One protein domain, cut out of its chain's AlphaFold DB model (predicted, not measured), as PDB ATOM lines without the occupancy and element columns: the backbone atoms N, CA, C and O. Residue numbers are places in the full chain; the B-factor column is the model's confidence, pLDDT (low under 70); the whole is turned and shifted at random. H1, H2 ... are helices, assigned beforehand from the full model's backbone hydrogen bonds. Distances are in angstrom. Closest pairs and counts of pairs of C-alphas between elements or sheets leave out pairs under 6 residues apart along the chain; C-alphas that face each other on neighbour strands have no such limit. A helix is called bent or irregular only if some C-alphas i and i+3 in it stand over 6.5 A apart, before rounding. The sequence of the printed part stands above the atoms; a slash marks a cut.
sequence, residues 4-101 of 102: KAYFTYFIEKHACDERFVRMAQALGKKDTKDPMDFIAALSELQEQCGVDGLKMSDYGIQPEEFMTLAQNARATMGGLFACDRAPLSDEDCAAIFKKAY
ATOM      1  N   LYS A   4     -17.262  41.752  17.644       96.94
ATOM      2  CA  LYS A   4     -16.140  41.168  18.402       96.94
ATOM      3  C   LYS A   4     -16.635  40.114  19.395       96.94
ATOM      4  O   LYS A   4     -16.245  38.960  19.294       96.94
ATOM      5  N   ALA A   5     -17.550  40.488  20.290       97.38
ATOM      6  CA  ALA A   5     -18.098  39.579  21.296       97.38
ATOM      7  C   ALA A   5     -18.838  38.380  20.672       97.38
ATOM      8  O   ALA A   5     -18.673  37.251  21.130       97.38
ATOM      9  N   TYR A   6     -19.610  38.618  19.608       97.56
ATOM     10  CA  TYR A   6     -20.356  37.587  18.889       97.56
ATOM     11  C   TYR A   6     -19.425  36.565  18.226       97.56
ATOM     12  O   TYR A   6     -19.586  35.367  18.431       97.56
ATOM     13  N   PHE A   7     -18.402  37.000  17.485       97.81
ATOM     14  CA  PHE A   7     -17.476  36.061  16.849       97.81
ATOM     15  C   PHE A   7     -16.548  35.375  17.856       97.81
ATOM     16  O   PHE A   7     -16.303  34.179  17.713       97.81
ATOM     17  N   THR A   8     -16.104  36.075  18.907       97.88
ATOM     18  CA  THR A   8     -15.349  35.459  20.009       97.88
ATOM     19  C   THR A   8     -16.134  34.313  20.644       97.88
ATOM     20  O   THR A   8     -15.552  33.259  20.869       97.88
ATOM     21  N   TYR A   9     -17.450  34.449  20.847       97.75
ATOM     22  CA  TYR A   9     -18.286  33.367  21.383       97.75
ATOM     23  C   TYR A   9     -18.204  32.074  20.549       97.75
ATOM     24  O   TYR A   9     -18.079  30.985  21.108       97.75
ATOM     25  N   PHE A  10     -18.238  32.162  19.215       97.88
ATOM     26  CA  PHE A  10     -18.139  30.968  18.363       97.88
ATOM     27  C   PHE A  10     -16.724  30.391  18.299       97.88
ATOM     28  O   PHE A  10     -16.586  29.173  18.163       97.88
ATOM     29  N   ILE A  11     -15.697  31.243  18.396       98.00
ATOM     30  CA  ILE A  11     -14.293  30.816  18.455       98.00
ATOM     31  C   ILE A  11     -14.015  30.085  19.775       98.00
ATOM     32  O   ILE A  11     -13.472  28.989  19.754       98.00
ATOM     33  N   GLU A  12     -14.465  30.625  20.913       97.25
ATOM     34  CA  GLU A  12     -14.321  29.994  22.238       97.25
ATOM     35  C   GLU A  12     -14.999  28.612  22.309       97.25
ATOM     36  O   GLU A  12     -14.577  27.743  23.069       97.25
ATOM     37  N   LYS A  13     -16.046  28.387  21.504       96.81
ATOM     38  CA  LYS A  13     -16.746  27.095  21.393       96.81
ATOM     39  C   LYS A  13     -16.140  26.145  20.359       96.81
ATOM     40  O   LYS A  13     -16.682  25.057  20.168       96.81
ATOM     41  N   HIS A  14     -15.074  26.547  19.671       97.12
ATOM     42  CA  HIS A  14     -14.468  25.805  18.565       97.12
ATOM     43  C   HIS A  14     -15.476  25.385  17.479       97.12
ATOM     44  O   HIS A  14     -15.370  24.322  16.866       97.12
ATOM     45  N   ALA A  15     -16.504  26.210  17.237       95.81
ATOM     46  CA  ALA A  15     -17.634  25.828  16.388       95.81
ATOM     47  C   ALA A  15     -17.263  25.733  14.897       95.81
ATOM     48  O   ALA A  15     -17.919  25.019  14.137       95.81
ATOM     49  N   CYS A  16     -16.254  26.493  14.445       96.31
ATOM     50  CA  CYS A  16     -15.799  26.487  13.050       96.31
ATOM     51  C   CYS A  16     -14.427  27.162  12.832       96.31
ATOM     52  O   CYS A  16     -14.283  27.989  11.928       96.31
ATOM     53  N   ASP A  17     -13.416  26.806  13.625       98.00
ATOM     54  CA  ASP A  17     -12.096  27.468  13.665       98.00
ATOM     55  C   ASP A  17     -11.454  27.696  12.297       98.00
ATOM     56  O   ASP A  17     -11.009  28.803  11.999       98.00
ATOM     57  N   GLU A  18     -11.478  26.691  11.416       98.06
ATOM     58  CA  GLU A  18     -10.902  26.810  10.072       98.06
ATOM     59  C   GLU A  18     -11.492  27.978   9.267       98.06
ATOM     60  O   GLU A  18     -10.809  28.576   8.435       98.06
ATOM     61  N   ARG A  19     -12.766  28.326   9.494       97.31
ATOM     62  CA  ARG A  19     -13.408  29.455   8.808       97.31
ATOM     63  C   ARG A  19     -12.905  30.782   9.355       97.31
ATOM     64  O   ARG A  19     -12.651  31.677   8.555       97.31
ATOM     65  N   PHE A  20     -12.725  30.893  10.668       98.44
ATOM     66  CA  PHE A  20     -12.153  32.088  11.287       98.44
ATOM     67  C   PHE A  20     -10.699  32.292  10.871       98.44
ATOM     68  O   PHE A  20     -10.341  33.398  10.481       98.44
ATOM     69  N   VAL A  21      -9.906  31.219  10.804       98.56
ATOM     70  CA  VAL A  21      -8.547  31.262  10.243       98.56
ATOM     71  C   VAL A  21      -8.567  31.788   8.804       98.56
ATOM     72  O   VAL A  21      -7.868  32.749   8.492       98.56
ATOM     73  N   ARG A  22      -9.423  31.245   7.927       98.38
ATOM     74  CA  ARG A  22      -9.545  31.744   6.540       98.38
ATOM     75  C   ARG A  22      -9.983  33.208   6.472       98.38
ATOM     76  O   ARG A  22      -9.489  33.949   5.626       98.38
ATOM     77  N   MET A  23     -10.897  33.638   7.342       97.88
ATOM     78  CA  MET A  23     -11.322  35.039   7.412       97.88
ATOM     79  C   MET A  23     -10.181  35.951   7.879       97.88
ATOM     80  O   MET A  23      -9.974  37.003   7.285       97.88
ATOM     81  N   ALA A  24      -9.398  35.542   8.879       98.44
ATOM     82  CA  ALA A  24      -8.221  36.277   9.336       98.44
ATOM     83  C   ALA A  24      -7.168  36.422   8.223       98.44
ATOM     84  O   ALA A  24      -6.644  37.512   7.994       98.44
ATOM     85  N   GLN A  25      -6.914  35.345   7.473       98.25
ATOM     86  CA  GLN A  25      -6.019  35.353   6.312       98.25
ATOM     87  C   GLN A  25      -6.510  36.314   5.223       98.25
ATOM     88  O   GLN A  25      -5.720  37.099   4.695       98.25
ATOM     89  N   ALA A  26      -7.815  36.302   4.927       97.31
ATOM     90  CA  ALA A  26      -8.434  37.217   3.969       97.31
ATOM     91  C   ALA A  26      -8.348  38.689   4.409       97.31
ATOM     92  O   ALA A  26      -8.260  39.574   3.562       97.31
ATOM     93  N   LEU A  27      -8.317  38.944   5.719       96.50
ATOM     94  CA  LEU A  27      -8.123  40.270   6.312       96.50
ATOM     95  C   LEU A  27      -6.643  40.662   6.486       96.50
ATOM     96  O   LEU A  27      -6.350  41.697   7.073       96.50
ATOM     97  N   GLY A  28      -5.698  39.868   5.972       95.25
ATOM     98  CA  GLY A  28      -4.276  40.226   5.919       95.25
ATOM     99  C   GLY A  28      -3.361  39.466   6.884       95.25
ATOM    100  O   GLY A  28      -2.142  39.564   6.743       95.25
ATOM    101  N   LYS A  29      -3.889  38.638   7.798       96.06
ATOM    102  CA  LYS A  29      -3.086  37.750   8.669       96.06
ATOM    103  C   LYS A  29      -2.699  36.459   7.923       96.06
ATOM    104  O   LYS A  29      -3.096  35.366   8.310       96.06
ATOM    105  N   LYS A  30      -1.976  36.581   6.802       93.81
ATOM    106  CA  LYS A  30      -1.816  35.533   5.761       93.81
ATOM    107  C   LYS A  30      -1.365  34.151   6.252       93.81
ATOM    108  O   LYS A  30      -1.837  33.157   5.712       93.81
ATOM    109  N   ASP A  31      -0.508  34.087   7.267       94.88
ATOM    110  CA  ASP A  31       0.082  32.828   7.750       94.88
ATOM    111  C   ASP A  31      -0.518  32.336   9.076       94.88
ATOM    112  O   ASP A  31      -0.000  31.398   9.688       94.88
ATOM    113  N   THR A  32      -1.607  32.958   9.544       96.94
ATOM    114  CA  THR A  32      -2.219  32.557  10.810       96.94
ATOM    115  C   THR A  32      -2.818  31.156  10.749       96.94
ATOM    116  O   THR A  32      -3.337  30.707   9.720       96.94
ATOM    117  N   LYS A  33      -2.749  30.484  11.898       97.62
ATOM    118  CA  LYS A  33      -3.433  29.229  12.219       97.62
ATOM    119  C   LYS A  33      -4.317  29.367  13.461       97.62
ATOM    120  O   LYS A  33      -4.931  28.385  13.862       97.62
ATOM    121  N   ASP A  34      -4.358  30.552  14.065       98.12
ATOM    122  CA  ASP A  34      -5.134  30.833  15.266       98.12
ATOM    123  C   ASP A  34      -6.464  31.495  14.862       98.12
ATOM    124  O   ASP A  34      -6.451  32.567  14.249       98.12
ATOM    125  N   PRO A  35      -7.629  30.899  15.168       98.06
ATOM    126  CA  PRO A  35      -8.914  31.531  14.883       98.06
ATOM    127  C   PRO A  35      -9.091  32.886  15.593       98.06
ATOM    128  O   PRO A  35      -9.811  33.736  15.070       98.06
ATOM    129  N   MET A  36      -8.424  33.140  16.725       98.31
ATOM    130  CA  MET A  36      -8.496  34.433  17.424       98.31
ATOM    131  C   MET A  36      -7.832  35.578  16.657       98.31
ATOM    132  O   MET A  36      -8.225  36.735  16.846       98.31
ATOM    133  N   ASP A  37      -6.929  35.293  15.713       98.44
ATOM    134  CA  ASP A  37      -6.363  36.326  14.838       98.44
ATOM    135  C   ASP A  37      -7.427  36.986  13.955       98.44
ATOM    136  O   ASP A  37      -7.239  38.117  13.500       98.44
ATOM    137  N   PHE A  38      -8.585  36.343  13.765       98.56
ATOM    138  CA  PHE A  38      -9.733  36.988  13.140       98.56
ATOM    139  C   PHE A  38     -10.239  38.178  13.962       98.56
ATOM    140  O   PHE A  38     -10.544  39.222  13.393       98.56
ATOM    141  N   ILE A  39     -10.303  38.060  15.292       98.19
ATOM    142  CA  ILE A  39     -10.763  39.147  16.171       98.19
ATOM    143  C   ILE A  39      -9.750  40.292  16.188       98.19
ATOM    144  O   ILE A  39     -10.147  41.461  16.202       98.19
ATOM    145  N   ALA A  40      -8.455  39.970  16.135       97.94
ATOM    146  CA  ALA A  40      -7.397  40.965  15.990       97.94
ATOM    147  C   ALA A  40      -7.526  41.719  14.656       97.94
ATOM    148  O   ALA A  40      -7.588  42.945  14.651       97.94
ATOM    149  N   ALA A  41      -7.661  40.996  13.539       98.12
ATOM    150  CA  ALA A  41      -7.833  41.592  12.213       98.12
ATOM    151  C   ALA A  41      -9.136  42.403  12.090       98.12
ATOM    152  O   ALA A  41      -9.152  43.473  11.488       98.12
ATOM    153  N   LEU A  42     -10.229  41.928  12.693       97.81
ATOM    154  CA  LEU A  42     -11.497  42.653  12.752       97.81
ATOM    155  C   LEU A  42     -11.376  43.948  13.564       97.81
ATOM    156  O   LEU A  42     -11.978  44.947  13.183       97.81
ATOM    157  N   SER A  43     -10.625  43.938  14.670       96.88
ATOM    158  CA  SER A  43     -10.400  45.141  15.484       96.88
ATOM    159  C   SER A  43      -9.589  46.180  14.707       96.88
ATOM    160  O   SER A  43     -10.005  47.329  14.623       96.88
ATOM    161  N   GLU A  44      -8.511  45.754  14.045       97.56
ATOM    162  CA  GLU A  44      -7.696  46.616  13.180       97.56
ATOM    163  C   GLU A  44      -8.525  47.220  12.032       97.56
ATOM    164  O   GLU A  44      -8.442  48.415  11.757       97.56
ATOM    165  N   LEU A  45      -9.398  46.425  11.403       97.00
ATOM    166  CA  LEU A  45     -10.328  46.921  10.384       97.00
ATOM    167  C   LEU A  45     -11.308  47.961  10.952       97.00
ATOM    168  O   LEU A  45     -11.585  48.965  10.302       97.00
ATOM    169  N   GLN A  46     -11.847  47.733  12.153       96.94
ATOM    170  CA  GLN A  46     -12.760  48.677  12.806       96.94
ATOM    171  C   GLN A  46     -12.083  50.017  13.102       96.94
ATOM    172  O   GLN A  46     -12.695  51.054  12.850       96.94
ATOM    173  N   GLU A  47     -10.833  49.993  13.567       97.62
ATOM    174  CA  GLU A  47     -10.015  51.190  13.799       97.62
ATOM    175  C   GLU A  47      -9.755  51.947  12.490       97.62
ATOM    176  O   GLU A  47      -9.995  53.149  12.404       97.62
ATOM    177  N   GLN A  48      -9.348  51.246  11.425       97.75
ATOM    178  CA  GLN A  48      -9.117  51.857  10.108       97.75
ATOM    179  C   GLN A  48     -10.386  52.478   9.509       97.75
ATOM    180  O   GLN A  48     -10.315  53.483   8.802       97.75
ATOM    181  N   CYS A  49     -11.551  51.894   9.790       97.38
ATOM    182  CA  CYS A  49     -12.844  52.439   9.390       97.38
ATOM    183  C   CYS A  49     -13.375  53.534  10.336       97.38
ATOM    184  O   CYS A  49     -14.407  54.127  10.023       97.38
ATOM    185  N   GLY A  50     -12.720  53.802  11.471       97.38
ATOM    186  CA  GLY A  50     -13.156  54.789  12.466       97.38
ATOM    187  C   GLY A  50     -14.451  54.414  13.196       97.38
ATOM    188  O   GLY A  50     -15.225  55.293  13.571       97.38
ATOM    189  N   VAL A  51     -14.730  53.115  13.349       96.56
ATOM    190  CA  VAL A  51     -15.956  52.584  13.985       96.56
ATOM    191  C   VAL A  51     -15.676  51.755  15.243       96.56
ATOM    192  O   VAL A  51     -16.589  51.158  15.816       96.56
ATOM    193  N   ASP A  52     -14.419  51.691  15.673       95.94
ATOM    194  CA  ASP A  52     -13.971  51.024  16.898       95.94
ATOM    195  C   ASP A  52     -14.551  51.673  18.165       95.94
ATOM    196  O   ASP A  52     -14.800  50.980  19.149       95.94
ATOM    197  N   GLY A  53     -14.851  52.973  18.107       94.88
ATOM    198  CA  GLY A  53     -15.444  53.733  19.208       94.88
ATOM    199  C   GLY A  53     -16.961  53.599  19.377       94.88
ATOM    200  O   GLY A  53     -17.495  54.205  20.299       94.88
ATOM    201  N   LEU A  54     -17.675  52.853  18.521       95.31
ATOM    202  CA  LEU A  54     -19.132  52.688  18.643       95.31
ATOM    203  C   LEU A  54     -19.491  51.865  19.895       95.31
ATOM    204  O   LEU A  54     -19.097  50.695  19.970       95.31
ATOM    205  N   LYS A  55     -20.286  52.438  20.816       94.94
ATOM    206  CA  LYS A  55     -20.751  51.796  22.069       94.94
ATOM    207  C   LYS A  55     -22.266  51.710  22.170       94.94
ATOM    208  O   LYS A  55     -22.975  52.569  21.662       94.94
ATOM    209  N   MET A  56     -22.784  50.644  22.790       94.88
ATOM    210  CA  MET A  56     -24.228  50.367  22.772       94.88
ATOM    211  C   MET A  56     -24.941  51.415  23.623       94.88
ATOM    212  O   MET A  56     -26.031  51.869  23.279       94.88
ATOM    213  N   SER A  57     -24.256  51.840  24.685       95.75
ATOM    214  CA  SER A  57     -24.623  52.944  25.562       95.75
ATOM    215  C   SER A  57     -24.772  54.285  24.836       95.75
ATOM    216  O   SER A  57     -25.682  55.037  25.179       95.75
ATOM    217  N   ASP A  58     -23.988  54.564  23.788       96.50
ATOM    218  CA  ASP A  58     -24.118  55.808  23.006       96.50
ATOM    219  C   ASP A  58     -25.454  55.884  22.241       96.50
ATOM    220  O   ASP A  58     -25.900  56.965  21.861       96.50
ATOM    221  N   TYR A  59     -26.126  54.741  22.051       95.25
ATOM    222  CA  TYR A  59     -27.436  54.631  21.400       95.25
ATOM    223  C   TYR A  59     -28.597  54.489  22.397       95.25
ATOM    224  O   TYR A  59     -29.723  54.209  21.989       95.25
ATOM    225  N   GLY A  60     -28.347  54.674  23.696       96.19
ATOM    226  CA  GLY A  60     -29.378  54.656  24.738       96.19
ATOM    227  C   GLY A  60     -29.811  53.269  25.216       96.19
ATOM    228  O   GLY A  60     -30.690  53.196  26.073       96.19
ATOM    229  N   ILE A  61     -29.189  52.190  24.724       96.38
ATOM    230  CA  ILE A  61     -29.457  50.822  25.192       96.38
ATOM    231  C   ILE A  61     -29.057  50.710  26.664       96.38
ATOM    232  O   ILE A  61     -27.955  51.119  27.027       96.38
ATOM    233  N   GLN A  62     -29.918  50.129  27.496       97.56
ATOM    234  CA  GLN A  62     -29.660  49.902  28.916       97.56
ATOM    235  C   GLN A  62     -29.363  48.422  29.216       97.56
ATOM    236  O   GLN A  62     -29.914  47.532  28.557       97.56
ATOM    237  N   PRO A  63     -28.520  48.108  30.220       97.19
ATOM    238  CA  PRO A  63     -28.203  46.727  30.583       97.19
ATOM    239  C   PRO A  63     -29.416  45.866  30.948       97.19
ATOM    240  O   PRO A  63     -29.424  44.660  30.697       97.19
ATOM    241  N   GLU A  64     -30.451  46.477  31.518       98.12
ATOM    242  CA  GLU A  64     -31.695  45.812  31.905       98.12
ATOM    243  C   GLU A  64     -32.488  45.311  30.683       98.12
ATOM    244  O   GLU A  64     -33.299  44.396  30.809       98.12
ATOM    245  N   GLU A  65     -32.222  45.854  29.491       97.75
ATOM    246  CA  GLU A  65     -32.922  45.515  28.249       97.75
ATOM    247  C   GLU A  65     -32.291  44.333  27.501       97.75
ATOM    248  O   GLU A  65     -32.880  43.836  26.544       97.75
ATOM    249  N   PHE A  66     -31.112  43.834  27.899       98.31
ATOM    250  CA  PHE A  66     -30.380  42.828  27.112       98.31
ATOM    251  C   PHE A  66     -31.174  41.544  26.852       98.31
ATOM    252  O   PHE A  66     -31.152  41.034  25.731       98.31
ATOM    253  N   MET A  67     -31.902  41.036  27.851       98.56
ATOM    254  CA  MET A  67     -32.766  39.864  27.657       98.56
ATOM    255  C   MET A  67     -33.953  40.182  26.750       98.56
ATOM    256  O   MET A  67     -34.282  39.386  25.873       98.56
ATOM    257  N   THR A  68     -34.566  41.357  26.907       98.50
ATOM    258  CA  THR A  68     -35.660  41.814  26.041       98.50
ATOM    259  C   THR A  68     -35.201  41.918  24.586       98.50
ATOM    260  O   THR A  68     -35.890  41.445  23.683       98.50
ATOM    261  N   LEU A  69     -34.008  42.469  24.347       97.94
ATOM    262  CA  LEU A  69     -33.402  42.564  23.019       97.94
ATOM    263  C   LEU A  69     -33.082  41.181  22.435       97.94
ATOM    264  O   LEU A  69     -33.346  40.948  21.256       97.94
ATOM    265  N   ALA A  70     -32.561  40.256  23.247       98.06
ATOM    266  CA  ALA A  70     -32.264  38.887  22.827       98.06
ATOM    267  C   ALA A  70     -33.530  38.132  22.395       98.06
ATOM    268  O   ALA A  70     -33.590  37.585  21.291       98.06
ATOM    269  N   GLN A  71     -34.572  38.177  23.225       98.44
ATOM    270  CA  GLN A  71     -35.867  37.565  22.928       98.44
ATOM    271  C   GLN A  71     -36.504  38.181  21.678       98.44
ATOM    272  O   GLN A  71     -37.011  37.455  20.823       98.44
ATOM    273  N   ASN A  72     -36.434  39.507  21.524       98.19
ATOM    274  CA  ASN A  72     -36.937  40.188  20.334       98.19
ATOM    275  C   ASN A  72     -36.182  39.768  19.062       98.19
ATOM    276  O   ASN A  72     -36.810  39.519  18.031       98.19
ATOM    277  N   ALA A  73     -34.852  39.629  19.123       97.31
ATOM    278  CA  ALA A  73     -34.052  39.153  17.994       97.31
ATOM    279  C   ALA A  73     -34.505  37.757  17.533       97.31
ATOM    280  O   ALA A  73     -34.687  37.532  16.334       97.31
ATOM    281  N   ARG A  74     -34.773  36.834  18.468       97.00
ATOM    282  CA  ARG A  74     -35.305  35.507  18.124       97.00
ATOM    283  C   ARG A  74     -36.750  35.557  17.637       97.00
ATOM    284  O   ARG A  74     -37.080  34.882  16.667       97.00
ATOM    285  N   ALA A  75     -37.612  36.336  18.282       97.94
ATOM    286  CA  ALA A  75     -39.026  36.418  17.922       97.94
ATOM    287  C   ALA A  75     -39.232  36.980  16.506       97.94
ATOM    288  O   ALA A  75     -40.114  36.527  15.781       97.94
ATOM    289  N   THR A  76     -38.405  37.944  16.101       97.56
ATOM    290  CA  THR A  76     -38.521  38.617  14.799       97.56
ATOM    291  C   THR A  76     -37.734  37.924  13.690       97.56
ATOM    292  O   THR A  76     -38.193  37.899  12.550       97.56
ATOM    293  N   MET A  77     -36.568  37.350  14.007       96.00
ATOM    294  CA  MET A  77     -35.612  36.824  13.021       96.00
ATOM    295  C   MET A  77     -35.102  35.415  13.367       96.00
ATOM    296  O   MET A  77     -34.012  35.022  12.953       96.00
ATOM    297  N   GLY A  78     -35.882  34.613  14.098       93.81
ATOM    298  CA  GLY A  78     -35.460  33.310  14.636       93.81
ATOM    299  C   GLY A  78     -34.936  32.308  13.604       93.81
ATOM    300  O   GLY A  78     -34.066  31.504  13.926       93.81
ATOM    301  N   GLY A  79     -35.385  32.389  12.347       95.69
ATOM    302  CA  GLY A  79     -34.847  31.565  11.259       95.69
ATOM    303  C   GLY A  79     -33.348  31.778  11.007       95.69
ATOM    304  O   GLY A  79     -32.662  30.837  10.620       95.69
ATOM    305  N   LEU A  80     -32.816  32.975  11.287       95.56
ATOM    306  CA  LEU A  80     -31.392  33.284  11.122       95.56
ATOM    307  C   LEU A  80     -30.510  32.570  12.152       95.56
ATOM    308  O   LEU A  80     -29.373  32.233  11.839       95.56
ATOM    309  N   PHE A  81     -31.040  32.251  13.336       96.56
ATOM    310  CA  PHE A  81     -30.305  31.499  14.361       96.56
ATOM    311  C   PHE A  81     -29.994  30.064  13.908       96.56
ATOM    312  O   PHE A  81     -29.034  29.460  14.372       96.56
ATOM    313  N   ALA A  82     -30.766  29.508  12.967       94.94
ATOM    314  CA  ALA A  82     -30.458  28.210  12.368       94.94
ATOM    315  C   ALA A  82     -29.259  28.266  11.401       94.94
ATOM    316  O   ALA A  82     -28.731  27.224  11.015       94.94
ATOM    317  N   CYS A  83     -28.827  29.464  10.992       93.88
ATOM    318  CA  CYS A  83     -27.631  29.667  10.173       93.88
ATOM    319  C   CYS A  83     -26.345  29.802  11.008       93.88
ATOM    320  O   CYS A  83     -25.245  29.763  10.436       93.88
ATOM    321  N   ASP A  84     -26.468  29.948  12.331       94.38
ATOM    322  CA  ASP A  84     -25.331  29.991  13.246       94.38
ATOM    323  C   ASP A  84     -24.607  28.641  13.289       94.38
ATOM    324  O   ASP A  84     -25.167  27.574  13.034       94.38
ATOM    325  N   ARG A  85     -23.311  28.672  13.611       91.88
ATOM    326  CA  ARG A  85     -22.462  27.462  13.623       91.88
ATOM    327  C   ARG A  85     -22.568  26.643  14.900       91.88
ATOM    328  O   ARG A  85     -22.112  25.507  14.931       91.88
ATOM    329  N   ALA A  86     -23.190  27.212  15.918       94.06
ATOM    330  CA  ALA A  86     -23.558  26.546  17.150       94.06
ATOM    331  C   ALA A  86     -24.885  27.140  17.641       94.06
ATOM    332  O   ALA A  86     -25.162  28.302  17.335       94.06
ATOM    333  N   PRO A  87     -25.682  26.389  18.421       94.75
ATOM    334  CA  PRO A  87     -26.853  26.946  19.079       94.75
ATOM    335  C   PRO A  87     -26.486  28.187  19.897       94.75
ATOM    336  O   PRO A  87     -25.487  28.210  20.624       94.75
ATOM    337  N   LEU A  88     -27.319  29.211  19.768       95.62
ATOM    338  CA  LEU A  88     -27.199  30.470  20.482       95.62
ATOM    339  C   LEU A  88     -28.515  30.696  21.220       95.62
ATOM    340  O   LEU A  88     -29.545  30.876  20.567       95.62
ATOM    341  N   SER A  89     -28.502  30.604  22.551       97.25
ATOM    342  CA  SER A  89     -29.674  30.855  23.405       97.25
ATOM    343  C   SER A  89     -29.941  32.355  23.575       97.25
ATOM    344  O   SER A  89     -29.148  33.193  23.137       97.25
ATOM    345  N   ASP A  90     -31.067  32.711  24.195       98.31
ATOM    346  CA  ASP A  90     -31.367  34.115  24.507       98.31
ATOM    347  C   ASP A  90     -30.413  34.641  25.586       98.31
ATOM    348  O   ASP A  90     -29.943  35.775  25.506       98.31
ATOM    349  N   GLU A  91     -30.039  33.786  26.537       98.56
ATOM    350  CA  GLU A  91     -29.041  34.068  27.562       98.56
ATOM    351  C   GLU A  91     -27.653  34.291  26.950       98.56
ATOM    352  O   GLU A  91     -26.957  35.231  27.340       98.56
ATOM    353  N   ASP A  92     -27.258  33.483  25.957       98.12
ATOM    354  CA  ASP A  92     -25.999  33.685  25.228       98.12
ATOM    355  C   ASP A  92     -26.005  35.033  24.486       98.12
ATOM    356  O   ASP A  92     -25.017  35.770  24.522       98.12
ATOM    357  N   CYS A  93     -27.127  35.402  23.857       98.06
ATOM    358  CA  CYS A  93     -27.280  36.704  23.199       98.06
ATOM    359  C   CYS A  93     -27.164  37.864  24.193       98.06
ATOM    360  O   CYS A  93     -26.416  38.814  23.953       98.06
ATOM    361  N   ALA A  94     -27.855  37.780  25.330       98.38
ATOM    362  CA  ALA A  94     -27.772  38.792  26.377       98.38
ATOM    363  C   ALA A  94     -26.356  38.899  26.964       98.38
ATOM    364  O   ALA A  94     -25.875  40.001  27.238       98.38
ATOM    365  N   ALA A  95     -25.642  37.778  27.097       98.38
ATOM    366  CA  ALA A  95     -24.241  37.769  27.503       98.38
ATOM    367  C   ALA A  95     -23.328  38.437  26.459       98.38
ATOM    368  O   ALA A  95     -22.408  39.163  26.840       98.38
ATOM    369  N   ILE A  96     -23.587  38.251  25.160       98.12
ATOM    370  CA  ILE A  96     -22.876  38.949  24.077       98.12
ATOM    371  C   ILE A  96     -23.127  40.460  24.147       98.12
ATOM    372  O   ILE A  96     -22.163  41.222  24.075       98.12
ATOM    373  N   PHE A  97     -24.373  40.904  24.352       97.94
ATOM    374  CA  PHE A  97     -24.681  42.326  24.555       97.94
ATOM    375  C   PHE A  97     -23.937  42.895  25.759       97.94
ATOM    376  O   PHE A  97     -23.270  43.920  25.644       97.94
ATOM    377  N   LYS A  98     -23.946  42.176  26.886       97.62
ATOM    378  CA  LYS A  98     -23.210  42.572  28.089       97.62
ATOM    379  C   LYS A  98     -21.707  42.695  27.846       97.62
ATOM    380  O   LYS A  98     -21.103  43.663  28.297       97.62
ATOM    381  N   LYS A  99     -21.100  41.745  27.126       97.00
ATOM    382  CA  LYS A  99     -19.674  41.792  26.749       97.00
ATOM    383  C   LYS A  99     -19.355  42.954  25.794       97.00
ATOM    384  O   LYS A  99     -18.221  43.411  25.780       97.00
ATOM    385  N   ALA A 100     -20.319  43.403  24.991       95.94
ATOM    386  CA  ALA A 100     -20.136  44.420  23.953       95.94
ATOM    387  C   ALA A 100     -20.607  45.833  24.344       95.94
ATOM    388  O   ALA A 100     -20.615  46.717  23.488       95.94
ATOM    389  N   TYR A 101     -21.046  46.031  25.589       95.50
ATOM    390  CA  TYR A 101     -21.831  47.198  25.982       95.50
ATOM    391  C   TYR A 101     -21.079  48.541  25.896       95.50
ATOM    392  O   TYR A 101     -21.639  49.509  25.373       95.50
TER     393      TYR A 101
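What this domain is: This is residues 4 to 101 of the 102 residues of a protein of uncultured Clostridium sp (UniProt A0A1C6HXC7). Two helix pairs, H2 with H3 and H4 with H5, make opposite ends, with H1 between H3 and H5; residues 49 to 62 span one edge. The printed part has 98 residues, with five named helices, H1 to H5, and no named strand: all helix. It is only just compact, close to loose: radius of gyration of the C-alphas 14.7 A, spans 41 by 30 by 19 A.

How they stand to each other: Helix packing is mostly crossed. H1, residues 4 to 12, touches H3, residues 37 to 48, through 39 to 43 alone, at a shallow tilt of 9 degrees; closest C-alphas Lys 4 and Ile 39, 6.2 A. H1 touches H5, residues 90 to 99, at Ala 5 and Ile 96, C-alphas 5.6 A. H2, residues 17 to 26, touches H3 through 37 to 42 alone; closest C-alphas Ala 24 and Phe 38, 4.2 A. H4, residues 63 to 81, touches H5 at a steep tilt of 54 degrees; closest C-alphas Phe 66 and Ala 94, 4.9 A. O i to N i+4 pairs are within hydrogen-bond range throughout H2, H3 and H5, 4 of 5 in H1, 10 of 15 in H4.

Where its parts are: H1 begins at C-alpha 4 (-16.140, 41.168, 18.402); H5 ends at C-alpha 99 (-19.674, 41.792, 26.749). H4, 22.3 A, has a kink of 66 degrees near residue 75 and is irregular: C-alphas 76 and 79 are 8.7 A apart.

The domain as a whole: The farthest C-alphas, Asp 31 and Glu 64, are 42.0 A apart. The printed part has no cut; the H3 to H4 link is long. No printed residue is under 70.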